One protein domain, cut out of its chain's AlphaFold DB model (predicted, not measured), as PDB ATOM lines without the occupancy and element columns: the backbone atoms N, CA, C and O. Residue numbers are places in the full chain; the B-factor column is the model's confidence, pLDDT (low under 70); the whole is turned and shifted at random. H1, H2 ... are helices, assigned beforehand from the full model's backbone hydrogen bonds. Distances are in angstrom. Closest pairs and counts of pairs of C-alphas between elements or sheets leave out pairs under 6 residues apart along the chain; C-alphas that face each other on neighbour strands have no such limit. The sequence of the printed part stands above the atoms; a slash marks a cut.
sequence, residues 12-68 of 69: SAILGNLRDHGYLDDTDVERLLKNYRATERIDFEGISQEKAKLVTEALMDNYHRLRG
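This is residues 12 to 68 of the 69 residues of an uncharacterized protein of Flavobacteriia bacterium (UniProt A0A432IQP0). Two helices, H1 and H2, lie side by side as a helical hairpin, and a third, longer helix, H3, crosses H1 steeply; the far end of H3, with residues 63 to 68, sticks out. The printed part has 57 residues with three named helices, H1, H2, H3 in chain order, and no named strand: all helix. It is compact, with a radius of gyration of the C-alphas of 11.0 A and spans of 32 by 25 by 19 A.

H1, residues 12 to 20, and H2, residues 26 to 39, touch as a hairpin, at a shallow tilt of 17 degrees, opposite ways; their closest C-alphas, those of Leu 15 and Val 29, are 6.0 A apart. H3, residues 49 to 67, touches H1 with residues 55 to 59 alone, at a steep tilt of 57 degrees, opposite ways; the closest C-alphas are those of Ile 14 and Ala 58, 7.1 A. H2 and H3 are apart. In H1, H2 and H3 every O i to N i+4 pair is within hydrogen-bond range.

H1 begins at C-alpha 12 (-21.772, 25.139, 43.417). H2 is 20.0 A long. H3, 27.0 A long, ends at C-alpha 67 (-13.926, 30.505, 60.131).

The C-alphas of Gly 46 and Gly 68, the two farthest apart, are 32.9 A apart. The printed part has no cut, and no printed residue is under 70 in pLDDT. The link from H1 to H2 is tight, that from H2 to H3 short.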
ATOM      1  N   SER A  12     -20.563  24.948  44.227       94.12
ATOM      2  CA  SER A  12     -21.772  25.139  43.417       94.12
ATOM      3  C   SER A  12     -22.820  26.046  44.059       94.12
ATOM      4  O   SER A  12     -23.533  26.736  43.339       94.12
ATOM      5  N   ALA A  13     -22.915  26.073  45.390       95.00
ATOM      6  CA  ALA A  13     -23.840  26.967  46.077       95.00
ATOM      7  C   ALA A  13     -23.366  28.423  45.987       95.00
ATOM      8  O   ALA A  13     -24.183  29.311  45.786       95.00
ATOM      9  N   ILE A  14     -22.054  28.661  46.097       94.88
ATOM     10  CA  ILE A  14     -21.462  30.002  45.965       94.88
ATOM     11  C   ILE A  14     -21.697  30.540  44.551       94.88
ATOM     12  O   ILE A  14     -22.156  31.667  44.390       94.88
ATOM     13  N   LEU A  15     -21.453  29.711  43.530       95.94
ATOM     14  CA  LEU A  15     -21.721  30.077  42.138       95.94
ATOM     15  C   LEU A  15     -23.212  30.319  41.875       95.94
ATOM     16  O   LEU A  15     -23.558  31.295  41.218       95.94
ATOM     17  N   GLY A  16     -24.085  29.466  42.421       95.44
ATOM     18  CA  GLY A  16     -25.534  29.653  42.343       95.44
ATOM     19  C   GLY A  16     -25.966  30.989  42.940       95.44
ATOM     20  O   GLY A  16     -26.682  31.736  42.288       95.44
ATOM     21  N   ASN A  17     -25.435  31.352  44.112       94.00
ATOM     22  CA  ASN A  17     -25.750  32.633  44.738       94.00
ATOM     23  C   ASN A  17     -25.294  33.825  43.886       94.00
ATOM     24  O   ASN A  17     -26.029  34.796  43.737       94.00
ATOM     25  N   LEU A  18     -24.093  33.756  43.303       94.56
ATOM     26  CA  LEU A  18     -23.606  34.800  42.398       94.56
ATOM     27  C   LEU A  18     -24.492  34.944  41.157       94.56
ATOM     28  O   LEU A  18     -24.763  36.065  40.730       94.56
ATOM     29  N   ARG A  19     -24.974  33.827  40.608       96.38
ATOM     30  CA  ARG A  19     -25.920  33.835  39.493       96.38
ATOM     31  C   ARG A  19     -27.268  34.425  39.879       96.38
ATOM     32  O   ARG A  19     -27.784  35.271  39.158       96.38
ATOM     33  N   ASP A  20     -27.821  34.021  41.017       94.69
ATOM     34  CA  ASP A  20     -29.136  34.483  41.475       94.69
ATOM     35  C   ASP A  20     -29.156  36.010  41.717       94.69
ATOM     36  O   ASP A  20     -30.205  36.639  41.619       94.69
ATOM     37  N   HIS A  21     -27.984  36.620  41.937       92.50
ATOM     38  CA  HIS A  21     -27.789  38.071  42.054       92.50
ATOM     39  C   HIS A  21     -27.359  38.762  40.744       92.50
ATOM     40  O   HIS A  21     -27.066  39.958  40.745       92.50
ATOM     41  N   GLY A  22     -27.289  38.033  39.627       94.62
ATOM     42  CA  GLY A  22     -26.948  38.572  38.307       94.62
ATOM     43  C   GLY A  22     -25.458  38.845  38.071       94.62
ATOM     44  O   GLY A  22     -25.109  39.467  37.071       94.62
ATOM     45  N   TYR A  23     -24.566  38.391  38.958       95.12
ATOM     46  CA  TYR A  23     -23.113  38.528  38.771       95.12
ATOM     47  C   TYR A  23     -22.542  37.499  37.793       95.12
ATOM     48  O   TYR A  23     -21.518  37.746  37.155       95.12
ATOM     49  N   LEU A  24     -23.198  36.344  37.700       97.00
ATOM     50  CA  LEU A  24     -22.897  35.280  36.752       97.00
ATOM     51  C   LEU A  24     -24.159  34.939  35.964       97.00
ATOM     52  O   LEU A  24     -25.270  35.035  36.484       97.00
ATOM     53  N   ASP A  25     -23.984  34.497  34.730       97.06
ATOM     54  CA  ASP A  25     -25.040  33.838  33.970       97.06
ATOM     55  C   ASP A  25     -24.925  32.305  34.089       97.06
ATOM     56  O   ASP A  25     -23.956  31.765  34.634       97.06
ATOM     57  N   ASP A  26     -25.932  31.575  33.599       97.62
ATOM     58  CA  ASP A  26     -25.921  30.106  33.636       97.62
ATOM     59  C   ASP A  26     -24.722  29.508  32.879       97.62
ATOM     60  O   ASP A  26     -24.204  28.463  33.280       97.62
ATOM     61  N   THR A  27     -24.237  30.183  31.828       97.25
ATOM     62  CA  THR A  27     -23.088  29.717  31.035       97.25
ATOM     63  C   THR A  27     -21.798  29.817  31.843       97.25
ATOM     64  O   THR A  27     -20.983  28.889  31.819       97.25
ATOM     65  N   ASP A  28     -21.609  30.902  32.596       97.19
ATOM     66  CA  ASP A  28     -20.467  31.037  33.500       97.19
ATOM     67  C   ASP A  28     -20.492  29.953  34.580       97.19
ATOM     68  O   ASP A  28     -19.471  29.312  34.837       97.19
ATOM     69  N   VAL A  29     -21.652  29.730  35.211       97.25
ATOM     70  CA  VAL A  29     -21.795  28.731  36.280       97.25
ATOM     71  C   VAL A  29     -21.488  27.337  35.750       97.25
ATOM     72  O   VAL A  29     -20.712  26.602  36.368       97.25
ATOM     73  N   GLU A  30     -22.054  26.968  34.601       97.19
ATOM     74  CA  GLU A  30     -21.797  25.676  33.972       97.19
ATOM     75  C   GLU A  30     -20.308  25.503  33.657       97.19
ATOM     76  O   GLU A  30     -19.717  24.471  33.994       97.19
ATOM     77  N   ARG A  31     -19.678  26.527  33.071       96.38
ATOM     78  CA  ARG A  31     -18.253  26.512  32.724       96.38
ATOM     79  C   ARG A  31     -17.372  26.336  33.957       96.38
ATOM     80  O   ARG A  31     -16.536  25.435  33.978       96.38
ATOM     81  N   LEU A  32     -17.597  27.121  35.006       96.94
ATOM     82  CA  LEU A  32     -16.828  27.046  36.249       96.94
ATOM     83  C   LEU A  32     -16.979  25.689  36.945       96.94
ATOM     84  O   LEU A  32     -16.001  25.133  37.447       96.94
ATOM     85  N   LEU A  33     -18.188  25.121  36.952       96.69
ATOM     86  CA  LEU A  33     -18.424  23.785  37.500       96.69
ATOM     87  C   LEU A  33     -17.755  22.695  36.665       96.69
ATOM     88  O   LEU A  33     -17.201  21.750  37.230       96.69
ATOM     89  N   LYS A  34     -17.797  22.811  35.336       96.06
ATOM     90  CA  LYS A  34     -17.144  21.870  34.426       96.06
ATOM     91  C   LYS A  34     -15.628  21.890  34.608       96.06
ATOM     92  O   LYS A  34     -15.038  20.823  34.768       96.06
ATOM     93  N   ASN A  35     -15.022  23.074  34.659       94.75
ATOM     94  CA  ASN A  35     -13.583  23.236  34.870       94.75
ATOM     95  C   ASN A  35     -13.156  22.660  36.226       94.75
ATOM     96  O   ASN A  35     -12.190  21.898  36.301       94.75
ATOM     97  N   TYR A  36     -13.933  22.932  37.280       94.44
ATOM     98  CA  TYR A  36     -13.676  22.372  38.603       94.44
ATOM     99  C   TYR A  36     -13.753  20.843  38.613       94.44
ATOM    100  O   TYR A  36     -12.890  20.188  39.183       94.44
ATOM    101  N   ARG A  37     -14.745  20.246  37.942       93.69
ATOM    102  CA  ARG A  37     -14.853  18.781  37.840       93.69
ATOM    103  C   ARG A  37     -13.715  18.151  37.038       93.69
ATOM    104  O   ARG A  37     -13.340  17.026  37.334       93.69
ATOM    105  N   ALA A  38     -13.207  18.841  36.021       94.31
ATOM    106  CA  ALA A  38     -12.143  18.323  35.166       94.31
ATOM    107  C   ALA A  38     -10.760  18.388  35.830       94.31
ATOM    108  O   ALA A  38      -9.926  17.520  35.594       94.31
ATOM    109  N   THR A  39     -10.515  19.419  36.639       92.44
ATOM    110  CA  THR A  39      -9.180  19.724  37.183       92.44
ATOM    111  C   THR A  39      -9.068  19.544  38.695       92.44
ATOM    112  O   THR A  39      -7.964  19.611  39.232       92.44
ATOM    113  N   GLU A  40     -10.199  19.378  39.386       90.19
ATOM    114  CA  GLU A  40     -10.332  19.456  40.848       90.19
ATOM    115  C   GLU A  40      -9.798  20.776  41.441       90.19
ATOM    116  O   GLU A  40      -9.480  20.870  42.630       90.19
ATOM    117  N   ARG A  41      -9.703  21.827  40.615       91.38
ATOM    118  CA  ARG A  41      -9.182  23.150  40.973       91.38
ATOM    119  C   ARG A  41     -10.133  24.245  40.520       91.38
ATOM    120  O   ARG A  41     -10.884  24.090  39.561       91.38
ATOM    121  N   ILE A  42     -10.121  25.364  41.240       90.31
ATOM    122  CA  ILE A  42     -10.854  26.555  40.814       90.31
ATOM    123  C   ILE A  42     -10.082  27.161  39.649       90.31
ATOM    124  O   ILE A  42      -8.946  27.598  39.816       90.31
ATOM    125  N   ASP A  43     -10.714  27.143  38.484       90.06
ATOM    126  CA  ASP A  43     -10.144  27.614  37.233       90.06
ATOM    127  C   ASP A  43     -11.148  28.537  36.537       90.06
ATOM    128  O   ASP A  43     -12.313  28.183  36.328       90.06
ATOM    129  N   PHE A  44     -10.674  29.736  36.213       94.31
ATOM    130  CA  PHE A  44     -11.436  30.813  35.596       94.31
ATOM    131  C   PHE A  44     -11.249  30.869  34.073       94.31
ATOM    132  O   PHE A  44     -11.607  31.867  33.445       94.31
ATOM    133  N   GLU A  45     -10.694  29.819  33.463       92.75
ATOM    134  CA  GLU A  45     -10.583  29.718  32.015       92.75
ATOM    135  C   GLU A  45     -11.947  29.939  31.351       92.75
ATOM    136  O   GLU A  45     -12.941  29.251  31.608       92.75
ATOM    137  N   GLY A  46     -11.977  30.932  30.462       90.12
ATOM    138  CA  GLY A  46     -13.143  31.233  29.657       90.12
ATOM    139  C   GLY A  46     -14.229  32.054  30.356       90.12
ATOM    140  O   GLY A  46     -15.325  32.122  29.802       90.12
ATOM    141  N   ILE A  47     -13.949  32.685  31.499       94.75
ATOM    142  CA  ILE A  47     -14.759  33.790  32.041       94.75
ATOM    143  C   ILE A  47     -13.958  35.103  32.037       94.75
ATOM    144  O   ILE A  47     -12.731  35.099  31.926       94.75
ATOM    145  N   SER A  48     -14.639  36.249  32.125       96.44
ATOM    146  CA  SER A  48     -13.958  37.551  32.160       96.44
ATOM    147  C   SER A  48     -13.188  37.752  33.470       96.44
ATOM    148  O   SER A  48     -13.540  37.192  34.509       96.44
ATOM    149  N   GLN A  49     -12.158  38.606  33.445       95.62
ATOM    150  CA  GLN A  49     -11.402  38.949  34.658       95.62
ATOM    151  C   GLN A  49     -12.285  39.576  35.746       95.62
ATOM    152  O   GLN A  49     -12.075  39.325  36.929       95.62
ATOM    153  N   GLU A  50     -13.289  40.363  35.355       96.19
ATOM    154  CA  GLU A  50     -14.249  40.964  36.281       96.19
ATOM    155  C   GLU A  50     -15.068  39.895  37.016       96.19
ATOM    156  O   GLU A  50     -15.109  39.882  38.247       96.19
ATOM    157  N   LYS A  51     -15.634  38.932  36.277       96.50
ATOM    158  CA  LYS A  51     -16.371  37.800  36.857       96.50
ATOM    159  C   LYS A  51     -15.460  36.934  37.733       96.50
ATOM    160  O   LYS A  51     -15.851  36.545  38.830       96.50
ATOM    161  N   ALA A  52     -14.219  36.689  37.305       96.75
ATOM    162  CA  ALA A  52     -13.237  35.931  38.082       96.75
ATOM    163  C   ALA A  52     -12.917  36.604  39.426       96.75
ATOM    164  O   ALA A  52     -12.836  35.940  40.463       96.75
ATOM    165  N   LYS A  53     -12.791  37.937  39.427       96.50
ATOM    166  CA  LYS A  53     -12.592  38.719  40.648       96.50
ATOM    167  C   LYS A  53     -13.788  38.590  41.596       96.50
ATOM    168  O   LYS A  53     -13.578  38.296  42.768       96.50
ATOM    169  N   LEU A  54     -15.018  38.710  41.090       95.25
ATOM    170  CA  LEU A  54     -16.237  38.540  41.893       95.25
ATOM    171  C   LEU A  54     -16.327  37.147  42.532       95.25
ATOM    172  O   LEU A  54     -16.622  37.028  43.720       95.25
ATOM    173  N   VAL A  55     -16.022  36.089  41.771       95.56
ATOM    174  CA  VAL A  55     -15.996  34.717  42.302       95.56
ATOM    175  C   VAL A  55     -14.920  34.566  43.378       95.56
ATOM    176  O   VAL A  55     -15.172  33.962  44.419       95.56
ATOM    177  N   THR A  56     -13.738  35.148  43.171       95.62
ATOM    178  CA  THR A  56     -12.644  35.128  44.154       95.62
ATOM    179  C   THR A  56     -13.046  35.823  45.454       95.62
ATOM    180  O   THR A  56     -12.880  35.254  46.532       95.62
ATOM    181  N   GLU A  57     -13.616  37.025  45.373       94.62
ATOM    182  CA  GLU A  57     -14.096  37.776  46.537       94.62
ATOM    183  C   GLU A  57     -15.177  37.005  47.299       94.62
ATOM    184  O   GLU A  57     -15.100  36.883  48.520       94.62
ATOM    185  N   ALA A  58     -16.127  36.402  46.581       93.88
ATOM    186  CA  ALA A  58     -17.167  35.562  47.164       93.88
ATOM    187  C   ALA A  58     -16.602  34.339  47.906       93.88
ATOM    188  O   ALA A  58     -17.076  33.992  48.987       93.88
ATOM    189  N   LEU A  59     -15.576  33.688  47.350       93.94
ATOM    190  CA  LEU A  59     -14.910  32.548  47.983       93.94
ATOM    191  C   LEU A  59     -14.161  32.949  49.255       93.94
ATOM    192  O   LEU A  59     -14.241  32.233  50.256       93.94
ATOM    193  N   MET A  60     -13.449  34.079  49.221       93.00
ATOM    194  CA  MET A  60     -12.727  34.601  50.383       93.00
ATOM    195  C   MET A  60     -13.692  35.008  51.498       93.00
ATOM    196  O   MET A  60     -13.521  34.564  52.630       93.00
ATOM    197  N   ASP A  61     -14.735  35.780  51.181       91.81
ATOM    198  CA  ASP A  61     -15.756  36.189  52.153       91.81
ATOM    199  C   ASP A  61     -16.419  34.964  52.799       91.81
ATOM    200  O   ASP A  61     -16.469  34.826  54.021       91.81
ATOM    201  N   ASN A  62     -16.812  33.985  51.981       92.00
ATOM    202  CA  ASN A  62     -17.364  32.725  52.459       92.00
ATOM    203  C   ASN A  62     -16.397  31.962  53.388       92.00
ATOM    204  O   ASN A  62     -16.817  31.404  54.403       92.00
ATOM    205  N   TYR A  63     -15.103  31.932  53.061       91.38
ATOM    206  CA  TYR A  63     -14.082  31.311  53.904       91.38
ATOM    207  C   TYR A  63     -13.941  32.012  55.260       91.38
ATOM    208  O   TYR A  63     -13.896  31.331  56.287       91.38
ATOM    209  N   HIS A  64     -13.917  33.348  55.277       90.25
ATOM    210  CA  HIS A  64     -13.858  34.136  56.510       90.25
ATOM    211  C   HIS A  64     -15.088  33.895  57.389       90.25
ATOM    212  O   HIS A  64     -14.944  33.572  58.569       90.25
ATOM    213  N   ARG A  65     -16.291  33.904  56.800       88.50
ATOM    214  CA  ARG A  65     -17.544  33.598  57.512       88.50
ATOM    215  C   ARG A  65     -17.542  32.197  58.121       88.50
ATOM    216  O   ARG A  65     -17.919  32.028  59.275       88.50
ATOM    217  N   LEU A  66     -17.075  31.188  57.380       89.38
ATOM    218  CA  LEU A  66     -16.980  29.813  57.888       89.38
ATOM    219  C   LEU A  66     -15.958  29.653  59.019       89.38
ATOM    220  O   LEU A  66     -16.072  28.710  59.802       89.38
ATOM    221  N   ARG A  67     -14.949  30.526  59.083       87.31
ATOM    222  CA  ARG A  67     -13.926  30.505  60.131       87.31
ATOM    223  C   ARG A  67     -14.249  31.385  61.337       87.31
ATOM    224  O   ARG A  67     -13.590  31.210  62.356       87.31
ATOM    225  N   GLY A  68     -15.256  32.253  61.250       71.25
ATOM    226  CA  GLY A  68     -15.685  33.114  62.356       71.25
ATOM    227  C   GLY A  68     -14.599  34.083  62.839       71.25
ATOM    228  O   GLY A  68     -14.535  34.355  64.035       71.25
TER     229      GLY A  68